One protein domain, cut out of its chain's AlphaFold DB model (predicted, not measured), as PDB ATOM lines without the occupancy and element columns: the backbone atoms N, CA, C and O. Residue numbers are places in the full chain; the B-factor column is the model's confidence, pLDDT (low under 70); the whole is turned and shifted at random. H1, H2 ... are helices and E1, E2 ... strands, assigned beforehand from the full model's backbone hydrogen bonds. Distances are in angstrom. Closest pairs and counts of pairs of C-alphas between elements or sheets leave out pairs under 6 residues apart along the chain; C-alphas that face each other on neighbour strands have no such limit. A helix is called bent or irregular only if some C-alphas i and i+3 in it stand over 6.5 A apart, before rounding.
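Overview. This is residues 15 to 48 and 534 to 697 of the 741 residues of an uncharacterized protein of Botryobasidium botryosum FD-172 SS1 (UniProt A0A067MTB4). Look for a small twisted sheet, E2 E4 E3, between a bundle of four helices, H2, H5, H6 and H7, and the long helix H3, which passes by its edge strand E2. H1 folds back along H2, whose residues 43 to 48 stick out, and E1 and H4 make a small corner beyond the start of E2. The 198 printed residues hold, in order, H1 H2 H3 E1 H4 E2 H5 E3 E4 H6 H7; the sheet is antiparallel and the class mostly helix. The whole is compact, with a radius of gyration of the C-alphas of 17.6 A and spans of 50 by 41 by 35 A.

Along the chain. Find C-alpha 591 at (-7.311, -66.903, 101.057), where E2, residues 591 to 598, begins; it bends by 51 degrees at residue 594. E4 is residues 641 to 648, 20.8 A long, and E3 residues 624 to 626. H5, residues 599 to 615, is only just irregular: C-alphas 600 and 603 are 6.9 A apart. H6 is residues 659 to 674, 23.0 A. H7, residues 681 to 696, ends at C-alpha (-30.648, -65.051, 106.957). H1 is residues 15 to 20, H2 residues 27 to 48, 31.1 A, and H3 residues 535 to 559, 37.2 A. E1 is residues 576 to 578 and H4 residues 581 to 584.

Arrangement. Start at E4, the inner strand: N 593 and O 646 of E2 and E4 are 3.0 A apart, and N 625 and O 645 of E3 and E4 2.9 A, both within hydrogen-bond range. E3 and E4 form a hairpin. E2, H5, E3 form a split strand-helix-strand unit, with E4 between the two strands and a right-handed crossover. H5 and H6 are on the same face, at heights over the sheet of 9.8 A and 9.1 A. H6 and H7 form a helical hairpin, closest at C-alphas 674 and 688, 4.7 A. With residues 28 to 32 alone H2 touches H5, closest at C-alphas 28 and 601, 4.3 A. H1 and H2 form a helical hairpin, closest at C-alphas 19 and 30, 6.3 A. H3 only grazes the sheet, with residues 546 to 557. E1 pairs with no named strand; its C-alpha 578 is 5.3 A from C-alpha 584 of H4. Every O i to N i+4 pair is within hydrogen-bond range in H2 and H6, but 1 of 2 in H1, 18 of 21 in H3, 9 of 13 in H5 and 10 of 12 in H7; H4 is too short for one.

Size, cuts and confidence. The two C-alphas farthest apart, of Lys 48 and Asp 565, are 53.9 A apart. Residues 49 to 533 are not printed, with 51.5 A between C-alphas 48 and 534 across the cut. The links H3 to E1 and E3 to E4 are long. Mean pLDDT of the printed part is 82.7, and residues 15 to 25, 45 to 48, 563, 630 to 639, 679 to 683 and 693 to 697 are under 70.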
ATOM      1  N   PRO A  15     -39.814 -60.195 105.412       64.75
ATOM      2  CA  PRO A  15     -39.309 -59.564 104.191       64.75
ATOM      3  C   PRO A  15     -38.451 -60.513 103.347       64.75
ATOM      4  O   PRO A  15     -38.592 -60.545 102.133       64.75
ATOM      5  N   ILE A  16     -37.642 -61.355 103.993       63.31
ATOM      6  CA  ILE A  16     -36.771 -62.325 103.322       63.31
ATOM      7  C   ILE A  16     -37.584 -63.470 102.725       63.31
ATOM      8  O   ILE A  16     -37.377 -63.830 101.572       63.31
ATOM      9  N   ARG A  17     -38.579 -63.991 103.452       65.44
ATOM     10  CA  ARG A  17     -39.506 -64.993 102.899       65.44
ATOM     11  C   ARG A  17     -40.267 -64.467 101.678       65.44
ATOM     12  O   ARG A  17     -40.469 -65.210 100.725       65.44
ATOM     13  N   LEU A  18     -40.635 -63.182 101.672       66.38
ATOM     14  CA  LEU A  18     -41.289 -62.541 100.527       66.38
ATOM     15  C   LEU A  18     -40.368 -62.413  99.304       66.38
ATOM     16  O   LEU A  18     -40.864 -62.559  98.187       66.38
ATOM     17  N   LEU A  19     -39.053 -62.216  99.491       65.69
ATOM     18  CA  LEU A  19     -38.083 -62.202  98.381       65.69
ATOM     19  C   LEU A  19     -38.084 -63.528  97.605       65.69
ATOM     20  O   LEU A  19     -37.917 -63.529  96.390       65.69
ATOM     21  N   PHE A  20     -38.323 -64.647  98.289       62.28
ATOM     22  CA  PHE A  20     -38.360 -65.976  97.676       62.28
ATOM     23  C   PHE A  20     -39.744 -66.405  97.169       62.28
ATOM     24  O   PHE A  20     -39.842 -67.368  96.412       62.28
ATOM     25  N   ALA A  21     -40.812 -65.700  97.555       61.28
ATOM     26  CA  ALA A  21     -42.195 -66.087  97.269       61.28
ATOM     27  C   ALA A  21     -42.675 -65.748  95.840       61.28
ATOM     28  O   ALA A  21     -43.813 -66.069  95.495       61.28
ATOM     29  N   THR A  22     -41.846 -65.106  95.005       57.50
ATOM     30  CA  THR A  22     -42.265 -64.586  93.688       57.50
ATOM     31  C   THR A  22     -41.406 -65.150  92.543       57.50
ATOM     32  O   THR A  22     -40.286 -64.685  92.344       57.50
ATOM     33  N   PRO A  23     -41.885 -66.132  91.755       55.91
ATOM     34  CA  PRO A  23     -41.244 -66.537  90.494       55.91
ATOM     35  C   PRO A  23     -41.512 -65.514  89.365       55.91
ATOM     36  O   PRO A  23     -42.629 -65.011  89.278       55.91
ATOM     37  N   SER A  24     -40.604 -65.207  88.425       55.19
ATOM     38  CA  SER A  24     -39.158 -65.478  88.301       55.19
ATOM     39  C   SER A  24     -38.339 -64.363  88.961       55.19
ATOM     40  O   SER A  24     -38.549 -63.194  88.636       55.19
ATOM     41  N   PHE A  25     -37.390 -64.693  89.838       65.69
ATOM     42  CA  PHE A  25     -36.550 -63.695  90.505       65.69
ATOM     43  C   PHE A  25     -35.090 -63.774  90.047       65.69
ATOM     44  O   PHE A  25     -34.575 -64.860  89.789       65.69
ATOM     45  N   ASP A  26     -34.424 -62.621  89.970       76.56
ATOM     46  CA  ASP A  26     -32.977 -62.521  89.759       76.56
ATOM     47  C   ASP A  26     -32.258 -62.868  91.073       76.56
ATOM     48  O   ASP A  26     -32.460 -62.217  92.103       76.56
ATOM     49  N   ILE A  27     -31.435 -63.918  91.051       79.94
ATOM     50  CA  ILE A  27     -30.707 -64.396  92.233       79.94
ATOM     51  C   ILE A  27     -29.739 -63.359  92.806       79.94
ATOM     52  O   ILE A  27     -29.552 -63.313  94.023       79.94
ATOM     53  N   GLY A  28     -29.146 -62.511  91.966       83.56
ATOM     54  CA  GLY A  28     -28.256 -61.453  92.419       83.56
ATOM     55  C   GLY A  28     -29.020 -60.321  93.091       83.56
ATOM     56  O   GLY A  28     -28.576 -59.826  94.124       83.56
ATOM     57  N   GLU A  29     -30.210 -59.974  92.598       83.44
ATOM     58  CA  GLU A  29     -31.079 -58.998  93.271       83.44
ATOM     59  C   GLU A  29     -31.619 -59.520  94.609       83.44
ATOM     60  O   GLU A  29     -31.684 -58.769  95.589       83.44
ATOM     61  N   VAL A  30     -31.933 -60.817  94.705       82.06
ATOM     62  CA  VAL A  30     -32.293 -61.451  95.986       82.06
ATOM     63  C   VAL A  30     -31.117 -61.421  96.964       82.06
ATOM     64  O   VAL A  30     -31.305 -61.069  98.129       82.06
ATOM     65  N   ALA A  31     -29.903 -61.724  96.497       86.38
ATOM     66  CA  ALA A  31     -28.686 -61.668  97.304       86.38
ATOM     67  C   ALA A  31     -28.419 -60.252  97.857       86.38
ATOM     68  O   ALA A  31     -28.197 -60.088  99.058       86.38
ATOM     69  N   LYS A  32     -28.526 -59.214  97.014       88.31
ATOM     70  CA  LYS A  32     -28.430 -57.800  97.433       88.31
ATOM     71  C   LYS A  32     -29.490 -57.432  98.464       88.31
ATOM     72  O   LYS A  32     -29.178 -56.859  99.509       88.31
ATOM     73  N   SER A  33     -30.741 -57.785  98.176       84.56
ATOM     74  CA  SER A  33     -31.882 -57.478  99.038       84.56
ATOM     75  C   SER A  33     -31.746 -58.151 100.403       84.56
ATOM     76  O   SER A  33     -32.127 -57.567 101.417       84.56
ATOM     77  N   ALA A  34     -31.162 -59.353 100.457       82.12
ATOM     78  CA  ALA A  34     -30.865 -60.040 101.706       82.12
ATOM     79  C   ALA A  34     -29.832 -59.274 102.551       82.12
ATOM     80  O   ALA A  34     -30.102 -59.038 103.730       82.12
ATOM     81  N   VAL A  35     -28.717 -58.816 101.960       86.00
ATOM     82  CA  VAL A  35     -27.717 -57.970 102.652       86.00
ATOM     83  C   VAL A  35     -28.375 -56.716 103.219       86.00
ATOM     84  O   VAL A  35     -28.264 -56.436 104.412       86.00
ATOM     85  N   GLN A  36     -29.109 -55.982 102.383       87.56
ATOM     86  CA  GLN A  36     -29.764 -54.734 102.782       87.56
ATOM     87  C   GLN A  36     -30.788 -54.959 103.898       87.56
ATOM     88  O   GLN A  36     -30.775 -54.247 104.898       87.56
ATOM     89  N   THR A  37     -31.625 -55.993 103.774       82.12
ATOM     90  CA  THR A  37     -32.625 -56.338 104.796       82.12
ATOM     91  C   THR A  37     -31.963 -56.659 106.134       82.12
ATOM     92  O   THR A  37     -32.431 -56.208 107.176       82.12
ATOM     93  N   GLN A  38     -30.868 -57.424 106.124       78.81
ATOM     94  CA  GLN A  38     -30.145 -57.775 107.344       78.81
ATOM     95  C   GLN A  38     -29.513 -56.556 108.022       78.81
ATOM     96  O   GLN A  38     -29.562 -56.452 109.249       78.81
ATOM     97  N   LEU A  39     -28.973 -55.617 107.244       83.75
ATOM     98  CA  LEU A  39     -28.462 -54.353 107.769       83.75
ATOM     99  C   LEU A  39     -29.577 -53.499 108.375       83.75
ATOM    100  O   LEU A  39     -29.424 -53.028 109.499       83.75
ATOM    101  N   SER A  40     -30.719 -53.370 107.695       83.38
ATOM    102  CA  SER A  40     -31.865 -52.624 108.224       83.38
ATOM    103  C   SER A  40     -32.413 -53.237 109.513       83.38
ATOM    104  O   SER A  40     -32.688 -52.510 110.462       83.38
ATOM    105  N   LEU A  41     -32.522 -54.568 109.593       76.12
ATOM    106  CA  LEU A  41     -32.922 -55.255 110.826       76.12
ATOM    107  C   LEU A  41     -31.908 -55.018 111.951       76.12
ATOM    108  O   LEU A  41     -32.293 -54.782 113.094       76.12
ATOM    109  N   TYR A  42     -30.611 -55.052 111.639       76.25
ATOM    110  CA  TYR A  42     -29.559 -54.746 112.603       76.25
ATOM    111  C   TYR A  42     -29.658 -53.304 113.128       76.25
ATOM    112  O   TYR A  42     -29.550 -53.085 114.335       76.25
ATOM    113  N   GLU A  43     -29.901 -52.327 112.256       76.81
ATOM    114  CA  GLU A  43     -30.105 -50.923 112.629       76.81
ATOM    115  C   GLU A  43     -31.376 -50.732 113.463       76.81
ATOM    116  O   GLU A  43     -31.310 -50.133 114.535       76.81
ATOM    117  N   GLU A  44     -32.498 -51.331 113.060       74.38
ATOM    118  CA  GLU A  44     -33.750 -51.307 113.821       74.38
ATOM    119  C   GLU A  44     -33.561 -51.910 115.222       74.38
ATOM    120  O   GLU A  44     -34.048 -51.375 116.220       74.38
ATOM    121  N   HIS A  45     -32.820 -53.016 115.327       67.88
ATOM    122  CA  HIS A  45     -32.501 -53.649 116.606       67.88
ATOM    123  C   HIS A  45     -31.627 -52.749 117.471       67.88
ATOM    124  O   HIS A  45     -31.880 -52.624 118.672       67.88
ATOM    125  N   ARG A  46     -30.631 -52.085 116.872       66.56
ATOM    126  CA  ARG A  46     -29.847 -51.072 117.576       66.56
ATOM    127  C   ARG A  46     -30.767 -49.980 118.099       66.56
ATOM    128  O   ARG A  46     -30.748 -49.744 119.298       66.56
ATOM    129  N   GLU A  47     -31.615 -49.378 117.274       66.25
ATOM    130  CA  GLU A  47     -32.517 -48.291 117.679       66.25
ATOM    131  C   GLU A  47     -33.548 -48.703 118.740       66.25
ATOM    132  O   GLU A  47     -33.793 -47.948 119.682       66.25
ATOM    133  N   LYS A  48     -34.113 -49.914 118.673       63.34
ATOM    134  CA  LYS A  48     -35.065 -50.415 119.685       63.34
ATOM    135  C   LYS A  48     -34.447 -50.537 121.073       63.34
ATOM    136  O   LYS A  48     -35.107 -50.219 122.061       63.34
ATOM    137  N   THR A 534       2.894 -84.230 113.722       96.50
ATOM    138  CA  THR A 534       4.043 -83.380 113.385       96.50
ATOM    139  C   THR A 534       3.645 -82.262 112.425       96.50
ATOM    140  O   THR A 534       2.734 -82.430 111.606       96.50
ATOM    141  N   VAL A 535       4.363 -81.138 112.465       97.06
ATOM    142  CA  VAL A 535       4.148 -79.996 111.557       97.06
ATOM    143  C   VAL A 535       4.176 -80.405 110.069       97.06
ATOM    144  O   VAL A 535       3.251 -80.039 109.344       97.06
ATOM    145  N   PRO A 536       5.123 -81.236 109.580       97.38
ATOM    146  CA  PRO A 536       5.093 -81.708 108.191       97.38
ATOM    147  C   PRO A 536       3.851 -82.534 107.826       97.38
ATOM    148  O   PRO A 536       3.360 -82.448 106.698       97.38
ATOM    149  N   LYS A 537       3.318 -83.339 108.759       96.62
ATOM    150  CA  LYS A 537       2.068 -84.086 108.531       96.62
ATOM    151  C   LYS A 537       0.870 -83.139 108.450       96.62
ATOM    152  O   LYS A 537       0.012 -83.351 107.596       96.62
ATOM    153  N   LEU A 538       0.841 -82.096 109.285       96.50
ATOM    154  CA  LEU A 538      -0.178 -81.052 109.206       96.50
ATOM    155  C   LEU A 538      -0.131 -80.344 107.851       96.50
ATOM    156  O   LEU A 538      -1.162 -80.268 107.198       96.50
ATOM    157  N   ILE A 539       1.047 -79.918 107.382       97.38
ATOM    158  CA  ILE A 539       1.204 -79.292 106.056       97.38
ATOM    159  C   ILE A 539       0.615 -80.185 104.957       97.38
ATOM    160  O   ILE A 539      -0.224 -79.739 104.183       97.38
ATOM    161  N   LYS A 540       0.937 -81.485 104.957       96.38
ATOM    162  CA  LYS A 540       0.364 -82.432 103.989       96.38
ATOM    163  C   LYS A 540      -1.170 -82.498 104.055       96.38
ATOM    164  O   LYS A 540      -1.813 -82.652 103.014       96.38
ATOM    165  N   ALA A 541      -1.749 -82.426 105.255       93.94
ATOM    166  CA  ALA A 541      -3.197 -82.404 105.453       93.94
ATOM    167  C   ALA A 541      -3.828 -81.079 104.984       93.94
ATOM    168  O   ALA A 541      -4.890 -81.110 104.368       93.94
ATOM    169  N   LEU A 542      -3.161 -79.943 105.214       94.56
ATOM    170  CA  LEU A 542      -3.571 -78.620 104.728       94.56
ATOM    171  C   LEU A 542      -3.543 -78.556 103.197       94.56
ATOM    172  O   LEU A 542      -4.524 -78.145 102.583       94.56
ATOM    173  N   ASP A 543      -2.480 -79.059 102.570       94.94
ATOM    174  CA  ASP A 543      -2.381 -79.129 101.109       94.94
ATOM    175  C   ASP A 543      -3.456 -80.045 100.521       94.94
ATOM    176  O   ASP A 543      -4.047 -79.747  99.487       94.94
ATOM    177  N   ALA A 544      -3.725 -81.181 101.174       91.56
ATOM    178  CA  ALA A 544      -4.802 -82.078 100.762       91.56
ATOM    179  C   ALA A 544      -6.176 -81.423 100.882       91.56
ATOM    180  O   ALA A 544      -7.031 -81.675 100.040       91.56
ATOM    181  N   PHE A 545      -6.375 -80.589 101.900       90.31
ATOM    182  CA  PHE A 545      -7.601 -79.835 102.087       90.31
ATOM    183  C   PHE A 545      -7.787 -78.767 101.001       90.31
ATOM    184  O   PHE A 545      -8.845 -78.731 100.383       90.31
ATOM    185  N   ASN A 546      -6.759 -77.960 100.710       91.94
ATOM    186  CA  ASN A 546      -6.835 -76.931  99.666       91.94
ATOM    187  C   ASN A 546      -7.010 -77.519  98.262       91.94
ATOM    188  O   ASN A 546      -7.811 -76.994  97.500       91.94
ATOM    189  N   ARG A 547      -6.362 -78.651  97.943       90.94
ATOM    190  CA  ARG A 547      -6.541 -79.331  96.644       90.94
ATOM    191  C   ARG A 547      -7.994 -79.686  96.331       90.94
ATOM    192  O   ARG A 547      -8.350 -79.785  95.163       90.94
ATOM    193  N   LYS A 548      -8.845 -79.859  97.347       86.75
ATOM    194  CA  LYS A 548     -10.269 -80.114  97.116       86.75
ATOM    195  C   LYS A 548     -10.968 -78.931  96.421       86.75
ATOM    196  O   LYS A 548     -11.918 -79.171  95.685       86.75
ATOM    197  N   GLU A 549     -10.507 -77.691  96.627       87.38
ATOM    198  CA  GLU A 549     -11.012 -76.506  95.904       87.38
ATOM    199  C   GLU A 549     -10.616 -76.537  94.427       87.38
ATOM    200  O   GLU A 549     -11.451 -76.260  93.567       87.38
ATOM    201  N   ASP A 550      -9.375 -76.926  94.117       88.31
ATOM    202  CA  ASP A 550      -8.932 -77.107  92.731       88.31
ATOM    203  C   ASP A 550      -9.734 -78.212  92.034       88.31
ATOM    204  O   ASP A 550     -10.219 -78.018  90.917       88.31
ATOM    205  N   ASP A 551      -9.933 -79.345  92.713       86.50
ATOM    206  CA  ASP A 551     -10.721 -80.466  92.201       86.50
ATOM    207  C   ASP A 551     -12.185 -80.060  91.945       86.50
ATOM    208  O   ASP A 551     -12.765 -80.428  90.922       86.50
ATOM    209  N   ALA A 552     -12.792 -79.291  92.857       84.19
ATOM    210  CA  ALA A 552     -14.153 -78.776  92.696       84.19
ATOM    211  C   ALA A 552     -14.257 -77.760  91.550       84.19
ATOM    212  O   ALA A 552     -15.213 -77.790  90.773       84.19
ATOM    213  N   LEU A 553     -13.268 -76.874  91.397       86.75
ATOM    214  CA  LEU A 553     -13.243 -75.934  90.284       86.75
ATOM    215  C   LEU A 553     -13.085 -76.658  88.939       86.75
ATOM    216  O   LEU A 553     -13.792 -76.318  87.994       86.75
ATOM    217  N   ALA A 554     -12.195 -77.647  88.845       85.31
ATOM    218  CA  ALA A 554     -11.968 -78.409  87.618       85.31
ATOM    219  C   ALA A 554     -13.248 -79.106  87.126       85.31
ATOM    220  O   ALA A 554     -13.577 -79.026  85.940       85.31
ATOM    221  N   ASP A 555     -14.008 -79.712  88.044       82.12
ATOM    222  CA  ASP A 555     -15.325 -80.274  87.742       82.12
ATOM    223  C   ASP A 555     -16.284 -79.199  87.206       82.12
ATOM    224  O   ASP A 555     -16.935 -79.395  86.181       82.12
ATOM    225  N   ASN A 556     -16.361 -78.040  87.866       83.50
ATOM    226  CA  ASN A 556     -17.263 -76.962  87.456       83.50
ATOM    227  C   ASN A 556     -16.913 -76.370  86.088       83.50
ATOM    228  O   ASN A 556     -17.816 -76.083  85.307       83.50
ATOM    229  N   LEU A 557     -15.626 -76.215  85.771       83.56
ATOM    230  CA  LEU A 557     -15.171 -75.717  84.468       83.56
ATOM    231  C   LEU A 557     -15.551 -76.665  83.327       83.56
ATOM    232  O   LEU A 557     -15.932 -76.201  82.252       83.56
ATOM    233  N   TYR A 558     -15.506 -77.978  83.578       80.94
ATOM    234  CA  TYR A 558     -15.976 -78.980  82.625       80.94
ATOM    235  C   TYR A 558     -17.464 -78.791  82.297       80.94
ATOM    236  O   TYR A 558     -17.832 -78.772  81.123       80.94
ATOM    237  N   TYR A 559     -18.312 -78.589  83.312       76.62
ATOM    238  CA  TYR A 559     -19.747 -78.342  83.111       76.62
ATOM    239  C   TYR A 559     -20.039 -76.976  82.487       76.62
ATOM    240  O   TYR A 559     -20.905 -76.870  81.625       76.62
ATOM    241  N   ALA A 560     -19.289 -75.944  82.869       74.44
ATOM    242  CA  ALA A 560     -19.419 -74.601  82.312       74.44
ATOM    243  C   ALA A 560     -18.838 -74.469  80.891       74.44
ATOM    244  O   ALA A 560     -18.865 -73.375  80.329       74.44
ATOM    245  N   VAL A 561     -18.279 -75.549  80.320       71.12
ATOM    246  CA  VAL A 561     -17.616 -75.573  79.002       71.12
ATOM    247  C   VAL A 561     -16.614 -74.414  78.867       71.12
ATOM    248  O   VAL A 561     -16.533 -73.737  77.844       71.12
ATOM    249  N   THR A 562     -15.882 -74.147  79.948       70.19
ATOM    250  CA  THR A 562     -14.933 -73.034  80.051       70.19
ATOM    251  C   THR A 562     -13.518 -73.555  79.829       70.19
ATOM    252  O   THR A 562     -13.122 -74.528  80.472       70.19
ATOM    253  N   ASP A 563     -12.749 -72.914  78.944       69.38
ATOM    254  CA  ASP A 563     -11.350 -73.290  78.731       69.38
ATOM    255  C   ASP A 563     -10.492 -72.884  79.939       69.38
ATOM    256  O   ASP A 563     -10.579 -71.768  80.456       69.38
ATOM    257  N   THR A 564      -9.648 -73.802  80.405       72.81
ATOM    258  CA  THR A 564      -8.714 -73.545  81.503       72.81
ATOM    259  C   THR A 564      -7.639 -72.533  81.129       72.81
ATOM    260  O   THR A 564      -7.120 -71.861  82.024       72.81
ATOM    261  N   ASP A 565      -7.320 -72.414  79.837       74.56
ATOM    262  CA  ASP A 565      -6.286 -71.510  79.324       74.56
ATOM    263  C   ASP A 565      -6.679 -70.026  79.453       74.56
ATOM    264  O   ASP A 565      -5.807 -69.157  79.516       74.56
ATOM    265  N   ASP A 566      -7.978 -69.730  79.569       77.00
ATOM    266  CA  ASP A 566      -8.500 -68.367  79.724       77.00
ATOM    267  C   ASP A 566      -8.515 -67.881  81.184       77.00
ATOM    268  O   ASP A 566      -8.799 -66.709  81.462       77.00
ATOM    269  N   LEU A 567      -8.221 -68.763  82.142       83.56
ATOM    270  CA  LEU A 567      -8.267 -68.426  83.559       83.56
ATOM    271  C   LEU A 567      -7.030 -67.639  83.980       83.56
ATOM    272  O   LEU A 567      -5.890 -68.032  83.727       83.56
ATOM    273  N   LEU A 568      -7.250 -66.568  84.741       83.62
ATOM    274  CA  LEU A 568      -6.158 -65.840  85.375       83.62
ATOM    275  C   LEU A 568      -5.351 -66.774  86.302       83.62
ATOM    276  O   LEU A 568      -5.933 -67.670  86.927       83.62
ATOM    277  N   PRO A 569      -4.020 -66.593  86.414       82.50
ATOM    278  CA  PRO A 569      -3.203 -67.328  87.373       82.50
ATOM    279  C   PRO A 569      -3.679 -67.097  88.809       82.50
ATOM    280  O   PRO A 569      -3.960 -65.966  89.202       82.50
ATOM    281  N   ARG A 570      -3.759 -68.176  89.591       82.06
ATOM    282  CA  ARG A 570      -4.183 -68.162  90.995       82.06
ATOM    283  C   ARG A 570      -3.671 -69.399  91.716       82.06
ATOM    284  O   ARG A 570      -3.434 -70.427  91.087       82.06
ATOM    285  N   GLU A 571      -3.584 -69.302  93.032       88.62
ATOM    286  CA  GLU A 571      -3.402 -70.445  93.920       88.62
ATOM    287  C   GLU A 571      -4.591 -70.461  94.881       88.62
ATOM    288  O   GLU A 571      -4.698 -69.611  95.773       88.62
ATOM    289  N   LEU A 572      -5.526 -71.381  94.629       90.94
ATOM    290  CA  LEU A 572      -6.746 -71.511  95.413       90.94
ATOM    291  C   LEU A 572      -6.416 -72.064  96.792       90.94
ATOM    292  O   LEU A 572      -5.705 -73.059  96.935       90.94
ATOM    293  N   ARG A 573      -6.951 -71.419  97.824       91.69
ATOM    294  CA  ARG A 573      -6.784 -71.886  99.196       91.69
ATOM    295  C   ARG A 573      -7.908 -71.383 100.074       91.69
ATOM    296  O   ARG A 573      -8.245 -70.203 100.054       91.69
ATOM    297  N   ARG A 574      -8.429 -72.278 100.911       89.19
ATOM    298  CA  ARG A 574      -9.324 -71.942 102.030       89.19
ATOM    299  C   ARG A 574      -8.577 -71.794 103.347       89.19
ATOM    300  O   ARG A 574      -9.098 -71.190 104.284       89.19
ATOM    301  N   ILE A 575      -7.379 -72.365 103.424       92.81
ATOM    302  CA  ILE A 575      -6.501 -72.288 104.583       92.81
ATOM    303  C   ILE A 575      -5.072 -72.012 104.123       92.81
ATOM    304  O   ILE A 575      -4.551 -72.678 103.232       92.81
ATOM    305  N   SER A 576      -4.431 -71.031 104.732       95.62
ATOM    306  CA  SER A 576      -3.050 -70.654 104.444       95.62
ATOM    307  C   SER A 576      -2.144 -71.092 105.578       95.62
ATOM    308  O   SER A 576      -2.578 -71.212 106.723       95.62
ATOM    309  N   TYR A 577      -0.869 -71.308 105.278       97.62
ATOM    310  CA  TYR A 577       0.142 -71.518 106.300       97.62
ATOM    311  C   TYR A 577       1.493 -70.928 105.890       97.62
ATOM    312  O   TYR A 577       1.807 -70.792 104.697       97.62
ATOM    313  N   ALA A 578       2.287 -70.589 106.899       97.94
ATOM    314  CA  ALA A 578       3.610 -70.004 106.764       97.94
ATOM    315  C   ALA A 578       4.457 -70.288 108.022       97.94
ATOM    316  O   ALA A 578       3.895 -70.541 109.091       97.94
ATOM    317  N   PRO A 579       5.796 -70.267 107.926       96.75
ATOM    318  CA  PRO A 579       6.680 -70.386 109.085       96.75
ATOM    319  C   PRO A 579       6.673 -69.140 109.986       96.75
ATOM    320  O   PRO A 579       7.133 -69.231 111.117       96.75
ATOM    321  N   SER A 580       6.160 -67.998 109.513       96.38
ATOM    322  CA  SER A 580       6.143 -66.724 110.239       96.38
ATOM    323  C   SER A 580       4.829 -65.959 110.042       96.38
ATOM    324  O   SER A 580       4.021 -66.288 109.165       96.38
ATOM    325  N   VAL A 581       4.601 -64.940 110.874       96.56
ATOM    326  CA  VAL A 581       3.430 -64.054 110.753       96.56
ATOM    327  C   VAL A 581       3.619 -63.032 109.632       96.56
ATOM    328  O   VAL A 581       2.660 -62.647 108.977       96.56
ATOM    329  N   GLU A 582       4.848 -62.613 109.364       95.00
ATOM    330  CA  GLU A 582       5.146 -61.714 108.254       95.00
ATOM    331  C   GLU A 582       4.756 -62.375 106.928       95.00
ATOM    332  O   GLU A 582       4.010 -61.790 106.150       95.00
ATOM    333  N   GLU A 583       5.151 -63.637 106.732       96.62
ATOM    334  CA  GLU A 583       4.807 -64.386 105.523       96.62
ATOM    335  C   GLU A 583       3.308 -64.705 105.435       96.62
ATOM    336  O   GLU A 583       2.751 -64.680 104.341       96.62
ATOM    337  N   ILE A 584       2.603 -64.992 106.546       96.69
ATOM    338  CA  ILE A 584       1.155 -65.302 106.476       96.69
ATOM    339  C   ILE A 584       0.299 -64.098 106.049       96.69
ATOM    340  O   ILE A 584      -0.855 -64.283 105.648       96.69
ATOM    341  N   PHE A 585       0.842 -62.885 106.162       95.75
ATOM    342  CA  PHE A 585       0.195 -61.637 105.759       95.75
ATOM    343  C   PHE A 585       0.618 -61.143 104.374       95.75
ATOM    344  O   PHE A 585       0.058 -60.152 103.899       95.75
ATOM    345  N   ASP A 586       1.538 -61.837 103.702       94.06
ATOM    346  CA  ASP A 586       1.828 -61.568 102.299       94.06
ATOM    347  C   ASP A 586       0.592 -61.847 101.437       94.06
ATOM    348  O   ASP A 586      -0.138 -62.819 101.645       94.06
ATOM    349  N   THR A 587       0.388 -61.037 100.399       90.81
ATOM    350  CA  THR A 587      -0.738 -61.200  99.463       90.81
ATOM    351  C   THR A 587      -0.710 -62.550  98.744       90.81
ATOM    352  O   THR A 587      -1.746 -63.064  98.334       90.81
ATOM    353  N   GLU A 588       0.470 -63.166  98.610       91.50
ATOM    354  CA  GLU A 588       0.623 -64.528  98.078       91.50
ATOM    355  C   GLU A 588       0.056 -65.604  99.017       91.50
ATOM    356  O   GLU A 588      -0.175 -66.729  98.586       91.50
ATOM    357  N   LYS A 589      -0.179 -65.287 100.295       94.62
ATOM    358  CA  LYS A 589      -0.792 -66.175 101.291       94.62
ATOM    359  C   LYS A 589      -2.252 -65.840 101.573       94.62
ATOM    360  O   LYS A 589      -2.848 -66.469 102.453       94.62
ATOM    361  N   ASP A 590      -2.853 -64.910 100.839       94.06
ATOM    362  CA  ASP A 590      -4.273 -64.617 100.994       94.06
ATOM    363  C   ASP A 590      -5.150 -65.823 100.660       94.06
ATOM    364  O   ASP A 590      -4.817 -66.680  99.840       94.06
ATOM    365  N   ILE A 591      -6.295 -65.893 101.337       94.81
ATOM    366  CA  ILE A 591      -7.311 -66.903 101.057       94.81
ATOM    367  C   ILE A 591      -8.007 -66.508  99.755       94.81
ATOM    368  O   ILE A 591      -8.495 -65.383  99.626       94.81
ATOM    369  N   VAL A 592      -8.049 -67.445  98.807       94.75
ATOM    370  CA  VAL A 592      -8.622 -67.255  97.471       94.75
ATOM    371  C   VAL A 592      -9.570 -68.409  97.188       94.75
ATOM    372  O   VAL A 592      -9.141 -69.557  97.059       94.75
ATOM    373  N   ILE A 593     -10.861 -68.097  97.106       92.88
ATOM    374  CA  ILE A 593     -11.936 -69.084  96.964       92.88
ATOM    375  C   ILE A 593     -12.662 -68.840  95.634       92.88
ATOM    376  O   ILE A 593     -13.098 -67.712  95.390       92.88
ATOM    377  N   PRO A 594     -12.820 -69.848  94.759       91.81
ATOM    378  CA  PRO A 594     -13.595 -69.691  93.535       91.81
ATOM    379  C   PRO A 594     -15.089 -69.642  93.867       91.81
ATOM    380  O   PRO A 594     -15.605 -70.521  94.551       91.81
ATOM    381  N   ILE A 595     -15.811 -68.642  93.369       90.44
ATOM    382  CA  ILE A 595     -17.269 -68.579  93.505       90.44
ATOM    383  C   ILE A 595     -17.921 -68.333  92.145       90.44
ATOM    384  O   ILE A 595     -17.409 -67.577  91.318       90.44
ATOM    385  N   TRP A 596     -19.081 -68.947  91.932       87.81
ATOM    386  CA  TRP A 596     -19.942 -68.669  90.788       87.81
ATOM    387  C   TRP A 596     -21.074 -67.757  91.244       87.81
ATOM    388  O   TRP A 596     -21.886 -68.136  92.089       87.81
ATOM    389  N   ALA A 597     -21.104 -66.537  90.717       87.75
ATOM    390  CA  ALA A 597     -22.049 -65.511  91.138       87.75
ATOM    391  C   ALA A 597     -22.619 -64.746  89.932       87.75
ATOM    392  O   ALA A 597     -21.924 -64.561  88.933       87.75
ATOM    393  N   PRO A 598     -23.875 -64.279  89.989       85.44
ATOM    394  CA  PRO A 598     -24.478 -63.512  88.905       85.44
ATOM    395  C   PRO A 598     -23.813 -62.137  88.775       85.44
ATOM    396  O   PRO A 598     -23.445 -61.516  89.776       85.44
ATOM    397  N   MET A 599     -23.717 -61.622  87.544       77.50
ATOM    398  CA  MET A 599     -23.178 -60.274  87.282       77.50
ATOM    399  C   MET A 599     -23.916 -59.188  88.051       77.50
ATOM    400  O   MET A 599     -23.281 -58.266  88.555       77.50
ATOM    401  N   SER A 600     -25.243 -59.325  88.174       79.38
ATOM    402  CA  SER A 600     -26.056 -58.408  88.965       79.38
ATOM    403  C   SER A 600     -25.515 -58.315  90.389       79.38
ATOM    404  O   SER A 600     -25.425 -57.209  90.901       79.38
ATOM    405  N   PHE A 601     -25.065 -59.413  91.003       87.31
ATOM    406  CA  PHE A 601     -24.440 -59.384  92.323       87.31
ATOM    407  C   PHE A 601     -23.029 -58.795  92.285       87.31
ATOM    408  O   PHE A 601     -22.830 -57.820  92.977       87.31
ATOM    409  N   ILE A 602     -22.085 -59.318  91.494       87.00
ATOM    410  CA  ILE A 602     -20.622 -59.082  91.621       87.00
ATOM    411  C   ILE A 602     -20.194 -57.612  91.833       87.00
ATOM    412  O   ILE A 602     -19.332 -57.348  92.672       87.00
ATOM    413  N   GLU A 603     -20.781 -56.654  91.113       88.50
ATOM    414  CA  GLU A 603     -20.422 -55.229  91.244       88.50
ATOM    415  C   GLU A 603     -20.800 -54.653  92.621       88.50
ATOM    416  O   GLU A 603     -20.055 -53.861  93.200       88.50
ATOM    417  N   PHE A 604     -21.922 -55.107  93.188       92.50
ATOM    418  CA  PHE A 604     -22.435 -54.622  94.467       92.50
ATOM    419  C   PHE A 604     -21.492 -54.918  95.650       92.50
ATOM    420  O   PHE A 604     -21.130 -53.959  96.326       92.50
ATOM    421  N   PRO A 605     -21.044 -56.164  95.922       93.06
ATOM    422  CA  PRO A 605     -20.066 -56.471  96.961       93.06
ATOM    423  C   PRO A 605     -18.797 -55.642  96.862       93.06
ATOM    424  O   PRO A 605     -18.337 -55.135  97.879       93.06
ATOM    425  N   ASN A 606     -18.249 -55.478  95.657       94.62
ATOM    426  CA  ASN A 606     -17.002 -54.750  95.454       94.62
ATOM    427  C   ASN A 606     -17.148 -53.273  95.824       94.62
ATOM    428  O   ASN A 606     -16.394 -52.774  96.658       94.62
ATOM    429  N   ASP A 607     -18.154 -52.582  95.286       93.75
ATOM    430  CA  ASP A 607     -18.406 -51.183  95.641       93.75
ATOM    431  C   ASP A 607     -18.743 -51.031  97.130       93.75
ATOM    432  O   ASP A 607     -18.219 -50.148  97.814       93.75
ATOM    433  N   PHE A 608     -19.583 -51.921  97.657       94.06
ATOM    434  CA  PHE A 608     -20.066 -51.849  99.030       94.06
ATOM    435  C   PHE A 608     -18.952 -52.092 100.058       94.06
ATOM    436  O   PHE A 608     -18.861 -51.367 101.051       94.06
ATOM    437  N   VAL A 609     -18.071 -53.063  99.803       95.31
ATOM    438  CA  VAL A 609     -16.917 -53.363 100.660       95.31
ATOM    439  C   VAL A 609     -15.819 -52.317 100.503       95.31
ATOM    440  O   VAL A 609     -15.265 -51.905 101.518       95.31
ATOM    441  N   ARG A 610     -15.552 -51.791  99.298       95.88
ATOM    442  CA  ARG A 610     -14.599 -50.677  99.121       95.88
ATOM    443  C   ARG A 610     -14.978 -49.462  99.961       95.88
ATOM    444  O   ARG A 610     -14.123 -48.920 100.658       95.88
ATOM    445  N   VAL A 611     -16.251 -49.064  99.934       96.19
ATOM    446  CA  VAL A 611     -16.749 -47.963 100.774       96.19
ATOM    447  C   VAL A 611     -16.609 -48.314 102.256       96.19
ATOM    448  O   VAL A 611     -16.150 -47.486 103.039       96.19
ATOM    449  N   ALA A 612     -16.935 -49.549 102.652       95.00
ATOM    450  CA  ALA A 612     -16.795 -49.976 104.041       95.00
ATOM    451  C   ALA A 612     -15.345 -49.948 104.548       95.00
ATOM    452  O   ALA A 612     -15.103 -49.514 105.672       95.00
ATOM    453  N   LEU A 613     -14.384 -50.355 103.720       95.12
ATOM    454  CA  LEU A 613     -12.956 -50.282 104.026       95.12
ATOM    455  C   LEU A 613     -12.485 -48.824 104.127       95.12
ATOM    456  O   LEU A 613     -11.823 -48.463 105.101       95.12
ATOM    457  N   GLN A 614     -12.905 -47.960 103.196       95.12
ATOM    458  CA  GLN A 614     -12.587 -46.525 103.217       95.12
ATOM    459  C   GLN A 614     -13.115 -45.826 104.470       95.12
ATOM    460  O   GLN A 614     -12.373 -45.081 105.110       95.12
ATOM    461  N   ASP A 615     -14.358 -46.111 104.869       94.56
ATOM    462  CA  ASP A 615     -14.966 -45.571 106.093       94.56
ATOM    463  C   ASP A 615     -14.193 -45.977 107.361       94.56
ATOM    464  O   ASP A 615     -14.312 -45.335 108.408       94.56
ATOM    465  N   LYS A 616     -13.397 -47.048 107.277       91.94
ATOM    466  CA  LYS A 616     -12.553 -47.578 108.356       91.94
ATOM    467  C   LYS A 616     -11.078 -47.211 108.204       91.94
ATOM    468  O   LYS A 616     -10.276 -47.612 109.042       91.94
ATOM    469  N   GLY A 617     -10.727 -46.428 107.183       93.06
ATOM    470  CA  GLY A 617      -9.352 -46.019 106.901       93.06
ATOM    471  C   GLY A 617      -8.449 -47.159 106.419       93.06
ATOM    472  O   GLY A 617      -7.233 -47.061 106.576       93.06
ATOM    473  N   LEU A 618      -9.029 -48.229 105.872       92.94
ATOM    474  CA  LEU A 618      -8.320 -49.379 105.309       92.94
ATOM    475  C   LEU A 618      -8.153 -49.222 103.793       92.94
ATOM    476  O   LEU A 618      -8.861 -48.439 103.151       92.94
ATOM    477  N   GLU A 619      -7.214 -49.970 103.214       91.81
ATOM    478  CA  GLU A 619      -7.009 -49.985 101.767       91.81
ATOM    479  C   GLU A 619      -8.238 -50.577 101.066       91.81
ATOM    480  O   GLU A 619      -8.711 -51.659 101.403       91.81
ATOM    481  N   ALA A 620      -8.783 -49.847 100.093       93.75
ATOM    482  CA  ALA A 620      -9.919 -50.308  99.309       93.75
ATOM    483  C   ALA A 620      -9.455 -51.131  98.113       93.75
ATOM    484  O   ALA A 620      -8.659 -50.664  97.302       93.75
ATOM    485  N   TYR A 621     -10.042 -52.310  97.959       93.44
ATOM    486  CA  TYR A 621      -9.782 -53.212  96.849       93.44
ATOM    487  C   TYR A 621     -11.048 -54.007  96.497       93.44
ATOM    488  O   TYR A 621     -12.012 -54.037  97.266       93.44
ATOM    489  N   ASP A 622     -11.055 -54.630  95.320       93.56
ATOM    490  CA  ASP A 622     -12.137 -55.520  94.900       93.56
ATOM    491  C   ASP A 622     -11.967 -56.895  95.556       93.56
ATOM    492  O   ASP A 622     -10.981 -57.593  95.318       93.56
ATOM    493  N   ILE A 623     -12.937 -57.298  96.377       94.62
ATOM    494  CA  ILE A 623     -12.936 -58.616  97.025       94.62
ATOM    495  C   ILE A 623     -13.314 -59.746  96.063       94.62
ATOM    496  O   ILE A 623     -12.982 -60.895  96.332       94.62
ATOM    497  N   LEU A 624     -14.017 -59.439  94.970       94.56
ATOM    498  CA  LEU A 624     -14.420 -60.378  93.926       94.56
ATOM    499  C   LEU A 624     -13.734 -60.000  92.612       94.56
ATOM    500  O   LEU A 624     -14.098 -59.007  91.979       94.56
ATOM    501  N   ILE A 625     -12.760 -60.802  92.188       91.44
ATOM    502  CA  ILE A 625     -11.974 -60.569  90.970       91.44
ATOM    503  C   ILE A 625     -12.458 -61.520  89.867       91.44
ATOM    504  O   ILE A 625     -12.485 -62.728  90.095       91.44
ATOM    505  N   PRO A 626     -12.827 -61.041  88.665       89.31
ATOM    506  CA  PRO A 626     -13.186 -61.915  87.551       89.31
ATOM    507  C   PRO A 626     -12.095 -62.945  87.255       89.31
ATOM    508  O   PRO A 626     -10.946 -62.580  87.030       89.31
ATOM    509  N   ALA A 627     -12.455 -64.228  87.228       88.25
ATOM    510  CA  ALA A 627     -11.492 -65.300  86.982       88.25
ATOM    511  C   ALA A 627     -11.045 -65.386  85.516       88.25
ATOM    512  O   ALA A 627     -10.000 -65.966  85.229       88.25
ATOM    513  N   ILE A 628     -11.840 -64.816  84.609       81.75
ATOM    514  CA  ILE A 628     -11.632 -64.813  83.160       81.75
ATOM    515  C   ILE A 628     -11.645 -63.353  82.688       81.75
ATOM    516  O   ILE A 628     -12.537 -62.594  83.096       81.75
ATOM    517  N   PRO A 629     -10.705 -62.929  81.824       77.06
ATOM    518  CA  PRO A 629     -10.730 -61.603  81.220       77.06
ATOM    519  C   PRO A 629     -12.043 -61.340  80.477       77.06
ATOM    520  O   PRO A 629     -12.556 -62.204  79.769       77.06
ATOM    521  N   ALA A 630     -12.559 -60.111  80.550       68.50
ATOM    522  CA  ALA A 630     -13.839 -59.747  79.929       68.50
ATOM    523  C   ALA A 630     -13.921 -60.051  78.415       68.50
ATOM    524  O   ALA A 630     -15.012 -60.266  77.900       68.50
ATOM    525  N   ALA A 631     -12.784 -60.085  77.711       63.12
ATOM    526  CA  ALA A 631     -12.708 -60.386  76.280       63.12
ATOM    527  C   ALA A 631     -12.853 -61.882  75.930       63.12
ATOM    528  O   ALA A 631     -13.095 -62.194  74.768       63.12
ATOM    529  N   ALA A 632     -12.682 -62.777  76.908       62.09
ATOM    530  CA  ALA A 632     -12.750 -64.231  76.744       62.09
ATOM    531  C   ALA A 632     -14.048 -64.834  77.312       62.09
ATOM    532  O   ALA A 632     -14.256 -66.040  77.245       62.09
ATOM    533  N   TYR A 633     -14.937 -64.001  77.870       63.38
ATOM    534  CA  TYR A 633     -16.217 -64.482  78.376       63.38
ATOM    535  C   TYR A 633     -17.143 -64.848  77.221       63.38
ATOM    536  O   TYR A 633     -17.445 -64.014  76.369       63.38
ATOM    537  N   ASP A 634     -17.630 -66.081  77.241       57.62
ATOM    538  CA  ASP A 634     -18.723 -66.512  76.389       57.62
ATOM    539  C   ASP A 634     -20.021 -66.522  77.202       57.62
ATOM    540  O   ASP A 634     -20.052 -67.042  78.317       57.62
ATOM    541  N   ASP A 635     -21.105 -65.971  76.657       53.53
ATOM    542  CA  ASP A 635     -22.421 -65.874  77.314       53.53
ATOM    543  C   ASP A 635     -23.144 -67.242  77.396       53.53
ATOM    544  O   ASP A 635     -24.370 -67.319  77.458       53.53
ATOM    545  N   ARG A 636     -22.392 -68.349  77.355       50.31
ATOM    546  CA  ARG A 636     -22.892 -69.718  77.159       50.31
ATOM    547  C   ARG A 636     -23.334 -70.444  78.431       50.31
ATOM    548  O   ARG A 636     -23.915 -71.518  78.307       50.31
ATOM    549  N   VAL A 637     -23.107 -69.897  79.629       56.44
ATOM    550  CA  VAL A 637     -23.637 -70.498  80.865       56.44
ATOM    551  C   VAL A 637     -25.124 -70.150  80.986       56.44
ATOM    552  O   VAL A 637     -25.469 -69.011  81.300       56.44
ATOM    553  N   GLU A 638     -26.005 -71.135  80.778       53.56
ATOM    554  CA  GLU A 638     -27.471 -70.970  80.835       53.56
ATOM    555  C   GLU A 638     -27.965 -70.393  82.184       53.56
ATOM    556  O   GLU A 638     -29.016 -69.755  82.244       53.56
ATOM    557  N   LEU A 639     -27.166 -70.525  83.252       60.91
ATOM    558  CA  LEU A 639     -27.443 -70.026  84.607       60.91
ATOM    559  C   LEU A 639     -27.157 -68.524  84.832       60.91
ATOM    560  O   LEU A 639     -27.497 -68.001  85.893       60.91
ATOM    561  N   GLY A 640     -26.505 -67.818  83.896       74.69
ATOM    562  CA  GLY A 640     -26.207 -66.379  84.034       74.69
ATOM    563  C   GLY A 640     -25.220 -66.013  85.159       74.69
ATOM    564  O   GLY A 640     -25.182 -64.864  85.610       74.69
ATOM    565  N   VAL A 641     -24.428 -66.981  85.627       81.44
ATOM    566  CA  VAL A 641     -23.384 -66.802  86.648       81.44
ATOM    567  C   VAL A 641     -22.001 -66.684  86.018       81.44
ATOM    568  O   VAL A 641     -21.744 -67.218  84.941       81.44
ATOM    569  N   LYS A 642     -21.092 -66.000  86.715       85.44
ATOM    570  CA  LYS A 642     -19.687 -65.870  86.349       85.44
ATOM    571  C   LYS A 642     -18.779 -66.388  87.449       85.44
ATOM    572  O   LYS A 642     -19.033 -66.151  88.631       85.44
ATOM    573  N   LEU A 643     -17.700 -67.049  87.041       89.25
ATOM    574  CA  LEU A 643     -16.604 -67.407  87.929       89.25
ATOM    575  C   LEU A 643     -15.820 -66.152  88.333       89.25
ATOM    576  O   LEU A 643     -15.289 -65.427  87.482       89.25
ATOM    577  N   VAL A 644     -15.717 -65.929  89.638       92.31
ATOM    578  CA  VAL A 644     -14.867 -64.908  90.254       92.31
ATOM    579  C   VAL A 644     -14.051 -65.531  91.385       92.31
ATOM    580  O   VAL A 644     -14.467 -66.507  92.009       92.31
ATOM    581  N   TYR A 645     -12.881 -64.967  91.659       93.88
ATOM    582  CA  TYR A 645     -12.076 -65.298  92.824       93.88
ATOM    583  C   TYR A 645     -12.430 -64.354  93.960       93.88
ATOM    584  O   TYR A 645     -12.337 -63.134  93.827       93.88
ATOM    585  N   TRP A 646     -12.859 -64.931  95.075       95.38
ATOM    586  CA  TRP A 646     -13.102 -64.214  96.309       95.38
ATOM    587  C   TRP A 646     -11.824 -64.172  97.143       95.38
ATOM    588  O   TRP A 646     -11.332 -65.210  97.586       95.38
ATOM    589  N   HIS A 647     -11.307 -62.963  97.348       94.38
ATOM    590  CA  HIS A 647     -10.089 -62.689  98.098       94.38
ATOM    591  C   HIS A 647     -10.402 -62.235  99.525       94.38
ATOM    592  O   HIS A 647     -11.098 -61.238  99.739       94.38
ATOM    593  N   ILE A 648      -9.830 -62.937 100.502       94.69
ATOM    594  CA  ILE A 648      -9.844 -62.542 101.911       94.69
ATOM    595  C   ILE A 648      -8.415 -62.165 102.300       94.69
ATOM    596  O   ILE A 648      -7.544 -63.032 102.415       94.69
ATOM    597  N   SER A 649      -8.188 -60.871 102.522       93.44
ATOM    598  CA  SER A 649      -6.874 -60.299 102.824       93.44
ATOM    599  C   SER A 649      -6.585 -60.268 104.323       93.44
ATOM    600  O   SER A 649      -7.462 -60.561 105.139       93.44
ATOM    601  N   GLN A 650      -5.374 -59.863 104.705       93.44
ATOM    602  CA  GLN A 650      -5.026 -59.566 106.101       93.44
ATOM    603  C   GLN A 650      -5.923 -58.501 106.771       93.44
ATOM    604  O   GLN A 650      -5.960 -58.427 107.998       93.44
ATOM    605  N   ASP A 651      -6.650 -57.692 105.995       91.62
ATOM    606  CA  ASP A 651      -7.595 -56.705 106.523       91.62
ATOM    607  C   ASP A 651      -8.996 -57.305 106.658       91.62
ATOM    608  O   ASP A 651      -9.598 -57.258 107.729       91.62
ATOM    609  N   THR A 652      -9.513 -57.927 105.595       93.25
ATOM    610  CA  THR A 652     -10.881 -58.481 105.584       93.25
ATOM    611  C   THR A 652     -11.008 -59.848 106.249       93.25
ATOM    612  O   THR A 652     -12.112 -60.379 106.347       93.25
ATOM    613  N   MET A 653      -9.908 -60.423 106.746       93.06
ATOM    614  CA  MET A 653      -9.967 -61.618 107.592       93.06
ATOM    615  C   MET A 653     -10.638 -61.362 108.944       93.06
ATOM    616  O   MET A 653     -11.134 -62.300 109.561       93.06
ATOM    617  N   TRP A 654     -10.624 -60.117 109.422       93.25
ATOM    618  CA  TRP A 654     -11.193 -59.746 110.709       93.25
ATOM    619  C   TRP A 654     -12.700 -59.505 110.600       93.25
ATOM    620  O   TRP A 654     -13.161 -58.620 109.878       93.25
ATOM    621  N   GLN A 655     -13.468 -60.233 111.403       90.06
ATOM    622  CA  GLN A 655     -14.890 -59.966 111.599       90.06
ATOM    623  C   GLN A 655     -15.114 -58.755 112.509       90.06
ATOM    624  O   GLN A 655     -14.267 -58.419 113.343       90.06
ATOM    625  N   GLN A 656     -16.305 -58.156 112.405       86.19
ATOM    626  CA  GLN A 656     -16.748 -56.994 113.193       86.19
ATOM    627  C   GLN A 656     -16.003 -55.674 112.926       86.19
ATOM    628  O   GLN A 656     -16.257 -54.690 113.625       86.19
ATOM    629  N   ILE A 657     -15.163 -55.587 111.885       88.56
ATOM    630  CA  ILE A 657     -14.635 -54.290 111.416       88.56
ATOM    631  C   ILE A 657     -15.800 -53.382 110.998       88.56
ATOM    632  O   ILE A 657     -15.948 -52.241 111.459       88.56
ATOM    633  N   ASP A 658     -16.626 -53.903 110.094       89.69
ATOM    634  CA  ASP A 658     -17.806 -53.245 109.569       89.69
ATOM    635  C   ASP A 658     -18.851 -54.291 109.202       89.69
ATOM    636  O   ASP A 658     -18.570 -55.269 108.506       89.69
ATOM    637  N   ARG A 659     -20.084 -54.051 109.644       87.06
ATOM    638  CA  ARG A 659     -21.179 -54.992 109.452       87.06
ATOM    639  C   ARG A 659     -21.450 -55.279 107.976       87.06
ATOM    640  O   ARG A 659     -21.849 -56.388 107.644       87.06
ATOM    641  N   ARG A 660     -21.227 -54.302 107.094       91.31
ATOM    642  CA  ARG A 660     -21.420 -54.445 105.645       91.31
ATOM    643  C   ARG A 660     -20.565 -55.568 105.063       91.31
ATOM    644  O   ARG A 660     -21.058 -56.328 104.236       91.31
ATOM    645  N   ILE A 661     -19.320 -55.678 105.522       92.81
ATOM    646  CA  ILE A 661     -18.366 -56.697 105.073       92.81
ATOM    647  C   ILE A 661     -18.829 -58.075 105.553       92.81
ATOM    648  O   ILE A 661     -18.948 -58.990 104.739       92.81
ATOM    649  N   ASP A 662     -19.184 -58.189 106.838       88.62
ATOM    650  CA  ASP A 662     -19.684 -59.433 107.435       88.62
ATOM    651  C   ASP A 662     -20.911 -59.976 106.668       88.62
ATOM    652  O   ASP A 662     -20.973 -61.160 106.344       88.62
ATOM    653  N   GLU A 663     -21.883 -59.115 106.332       87.38
ATOM    654  CA  GLU A 663     -23.070 -59.530 105.567       87.38
ATOM    655  C   GLU A 663     -22.730 -60.015 104.159       87.38
ATOM    656  O   GLU A 663     -23.267 -61.023 103.709       87.38
ATOM    657  N   VAL A 664     -21.844 -59.307 103.455       92.19
ATOM    658  CA  VAL A 664     -21.418 -59.689 102.105       92.19
ATOM    659  C   VAL A 664     -20.715 -61.046 102.127       92.19
ATOM    660  O   VAL A 664     -20.994 -61.891 101.278       92.19
ATOM    661  N   PHE A 665     -19.858 -61.287 103.118       90.94
ATOM    662  CA  PHE A 665     -19.114 -62.540 103.254       90.94
ATOM    663  C   PHE A 665     -20.045 -63.742 103.484       90.94
ATOM    664  O   PHE A 665     -19.826 -64.805 102.904       90.94
ATOM    665  N   GLU A 666     -21.135 -63.580 104.242       84.56
ATOM    666  CA  GLU A 666     -22.160 -64.627 104.403       84.56
ATOM    667  C   GLU A 666     -22.864 -64.979 103.080       84.56
ATOM    668  O   GLU A 666     -23.209 -66.141 102.822       84.56
ATOM    669  N   ILE A 667     -23.050 -63.994 102.200       87.31
ATOM    670  CA  ILE A 667     -23.599 -64.228 100.863       87.31
ATOM    671  C   ILE A 667     -22.575 -64.899  99.948       87.31
ATOM    672  O   ILE A 667     -22.936 -65.842  99.243       87.31
ATOM    673  N   CYS A 668     -21.303 -64.490  99.986       90.50
ATOM    674  CA  CYS A 668     -20.229 -65.157  99.242       90.50
ATOM    675  C   CYS A 668     -20.126 -66.637  99.624       90.50
ATOM    676  O   CYS A 668     -20.050 -67.496  98.745       90.50
ATOM    677  N   TRP A 669     -20.235 -66.959 100.917       86.62
ATOM    678  CA  TRP A 669     -20.340 -68.345 101.366       86.62
ATOM    679  C   TRP A 669     -21.582 -69.044 100.819       86.62
ATOM    680  O   TRP A 669     -21.488 -70.194 100.408       86.62
ATOM    681  N   SER A 670     -22.733 -68.372 100.750       82.38
ATOM    682  CA  SER A 670     -23.940 -68.962 100.149       82.38
ATOM    683  C   SER A 670     -23.743 -69.308  98.669       82.38
ATOM    684  O   SER A 670     -24.191 -70.370  98.240       82.38
ATOM    685  N   PHE A 671     -23.044 -68.461  97.904       86.81
ATOM    686  CA  PHE A 671     -22.688 -68.739  96.508       86.81
ATOM    687  C   PHE A 671     -21.677 -69.882  96.377       86.81
ATOM    688  O   PHE A 671     -21.930 -70.811  95.614       86.81
ATOM    689  N   HIS A 672     -20.584 -69.857  97.152       86.00
ATOM    690  CA  HIS A 672     -19.583 -70.937  97.175       86.00
ATOM    691  C   HIS A 672     -20.243 -72.304  97.381       86.00
ATOM    692  O   HIS A 672     -19.999 -73.230  96.619       86.00
ATOM    693  N   ARG A 673     -21.155 -72.390  98.357       77.88
ATOM    694  CA  ARG A 673     -21.914 -73.608  98.678       77.88
ATOM    695  C   ARG A 673     -22.842 -74.039  97.555       77.88
ATOM    696  O   ARG A 673     -22.899 -75.207  97.192       77.88
ATOM    697  N   ALA A 674     -23.650 -73.103  97.071       77.31
ATOM    698  CA  ALA A 674     -24.749 -73.426  96.178       77.31
ATOM    699  C   ALA A 674     -24.293 -73.866  94.790       77.31
ATOM    700  O   ALA A 674     -24.967 -74.664  94.141       77.31
ATOM    701  N   PHE A 675     -23.144 -73.356  94.361       76.00
ATOM    702  CA  PHE A 675     -22.610 -73.562  93.023       76.00
ATOM    703  C   PHE A 675     -21.288 -74.332  93.040       76.00
ATOM    704  O   PHE A 675     -20.509 -74.253  92.097       76.00
ATOM    705  N   GLU A 676     -21.046 -75.115  94.093       73.50
ATOM    706  CA  GLU A 676     -19.912 -76.037  94.152       73.50
ATOM    707  C   GLU A 676     -20.003 -77.133  93.072       73.50
ATOM    708  O   GLU A 676     -18.987 -77.709  92.690       73.50
ATOM    709  N   ARG A 677     -21.212 -77.419  92.567       72.75
ATOM    710  CA  ARG A 677     -21.504 -78.462  91.571       72.75
ATOM    711  C   ARG A 677     -22.461 -77.951  90.497       72.75
ATOM    712  O   ARG A 677     -23.647 -78.264  90.518       72.75
ATOM    713  N   LEU A 678     -21.939 -77.192  89.538       73.44
ATOM    714  CA  LEU A 678     -22.726 -76.587  88.458       73.44
ATOM    715  C   LEU A 678     -23.520 -77.594  87.612       73.44
ATOM    716  O   LEU A 678     -24.592 -77.256  87.130       73.44
ATOM    717  N   GLY A 679     -23.036 -78.830  87.458       64.62
ATOM    718  CA  GLY A 679     -23.710 -79.870  86.667       64.62
ATOM    719  C   GLY A 679     -25.056 -80.363  87.224       64.62
ATOM    720  O   GLY A 679     -25.698 -81.195  86.587       64.62
ATOM    721  N   ALA A 680     -25.482 -79.882  88.397       64.31
ATOM    722  CA  ALA A 680     -26.763 -80.190  89.034       64.31
ATOM    723  C   ALA A 680     -27.701 -78.961  89.012       64.31
ATOM    724  O   ALA A 680     -28.161 -78.495  90.051       64.31
ATOM    725  N   GLU A 681     -27.945 -78.396  87.825       57.72
ATOM    726  CA  GLU A 681     -28.522 -77.051  87.631       57.72
ATOM    727  C   GLU A 681     -29.834 -76.772  88.399       57.72
ATOM    728  O   GLU A 681     -29.937 -75.746  89.078       57.72
ATOM    729  N   ASP A 682     -30.811 -77.690  88.365       55.78
ATOM    730  CA  ASP A 682     -32.086 -77.553  89.100       55.78
ATOM    731  C   ASP A 682     -31.903 -77.584  90.637       55.78
ATOM    732  O   ASP A 682     -32.707 -77.016  91.386       55.78
ATOM    733  N   ASP A 683     -30.817 -78.189  91.127       67.38
ATOM    734  CA  ASP A 683     -30.479 -78.258  92.552       67.38
ATOM    735  C   ASP A 683     -29.707 -77.021  93.037       67.38
ATOM    736  O   ASP A 683     -29.889 -76.616  94.186       67.38
ATOM    737  N   CYS A 684     -28.905 -76.358  92.195       72.88
ATOM    738  CA  CYS A 684     -28.071 -75.217  92.605       72.88
ATOM    739  C   CYS A 684     -28.887 -74.016  93.107       72.88
ATOM    740  O   CYS A 684     -28.586 -73.444  94.157       72.88
ATOM    741  N   PHE A 685     -29.956 -73.633  92.406       73.94
ATOM    742  CA  PHE A 685     -30.808 -72.514  92.835       73.94
ATOM    743  C   PHE A 685     -31.550 -72.814  94.131       73.94
ATOM    744  O   PHE A 685     -31.671 -71.966  95.018       73.94
ATOM    745  N   ASN A 686     -32.041 -74.039  94.237       71.50
ATOM    746  CA  ASN A 686     -32.710 -74.556  95.414       71.50
ATOM    747  C   ASN A 686     -31.750 -74.613  96.610       71.50
ATOM    748  O   ASN A 686     -32.099 -74.187  97.713       71.50
ATOM    749  N   LEU A 687     -30.503 -75.017  96.373       74.19
ATOM    750  CA  LEU A 687     -29.423 -74.980  97.346       74.19
ATOM    751  C   LEU A 687     -29.071 -73.542  97.741       74.19
ATOM    752  O   LEU A 687     -28.943 -73.272  98.930       74.19
ATOM    753  N   PHE A 688     -29.006 -72.595  96.803       77.88
ATOM    754  CA  PHE A 688     -28.767 -71.182  97.112       77.88
ATOM    755  C   PHE A 688     -29.860 -70.596  98.000       77.88
ATOM    756  O   PHE A 688     -29.557 -69.992  99.026       77.88
ATOM    757  N   ARG A 689     -31.136 -70.820  97.661       74.50
ATOM    758  CA  ARG A 689     -32.280 -70.397  98.489       74.50
ATOM    759  C   ARG A 689     -32.159 -70.936  99.906       74.50
ATOM    760  O   ARG A 689     -32.342 -70.190 100.865       74.50
ATOM    761  N   ARG A 690     -31.789 -72.211 100.029       70.69
ATOM    762  CA  ARG A 690     -31.575 -72.891 101.305       70.69
ATOM    763  C   ARG A 690     -30.447 -72.245 102.105       70.69
ATOM    764  O   ARG A 690     -30.665 -71.832 103.236       70.69
ATOM    765  N   GLN A 691     -29.276 -72.108 101.493       73.12
ATOM    766  CA  GLN A 691     -28.063 -71.541 102.085       73.12
ATOM    767  C   GLN A 691     -28.267 -70.078 102.509       73.12
ATOM    768  O   GLN A 691     -27.864 -69.675 103.603       73.12
ATOM    769  N   LEU A 692     -28.958 -69.296 101.678       74.00
ATOM    770  CA  LEU A 692     -29.311 -67.917 101.972       74.00
ATOM    771  C   LEU A 692     -30.351 -67.846 103.093       74.00
ATOM    772  O   LEU A 692     -30.168 -67.089 104.042       74.00
ATOM    773  N   SER A 693     -31.407 -68.664 103.044       67.75
ATOM    774  CA  SER A 693     -32.399 -68.777 104.119       67.75
ATOM    775  C   SER A 693     -31.717 -69.104 105.445       67.75
ATOM    776  O   SER A 693     -31.897 -68.366 106.402       67.75
ATOM    777  N   GLN A 694     -30.883 -70.145 105.497       65.12
ATOM    778  CA  GLN A 694     -30.158 -70.571 106.694       65.12
ATOM    779  C   GLN A 694     -29.372 -69.416 107.331       65.12
ATOM    780  O   GLN A 694     -29.579 -69.114 108.502       65.12
ATOM    781  N   ARG A 695     -28.558 -68.697 106.547       65.06
ATOM    782  CA  ARG A 695     -27.739 -67.568 107.035       65.06
ATOM    783  C   ARG A 695     -28.546 -66.304 107.342       65.06
ATOM    784  O   ARG A 695     -28.132 -65.480 108.159       65.06
ATOM    785  N   THR A 696     -29.713 -66.158 106.714       57.72
ATOM    786  CA  THR A 696     -30.648 -65.051 106.957       57.72
ATOM    787  C   THR A 696     -31.644 -65.323 108.080       57.72
ATOM    788  O   THR A 696     -32.290 -64.372 108.537       57.72
ATOM    789  N   VAL A 697     -31.731 -66.560 108.597       53.41
ATOM    790  CA  VAL A 697     -32.354 -66.854 109.894       53.41
ATOM    791  C   VAL A 697     -31.486 -66.268 110.995       53.41
ATOM    792  O   VAL A 697     -30.783 -66.935 111.745       53.41
TER     793      VAL A 697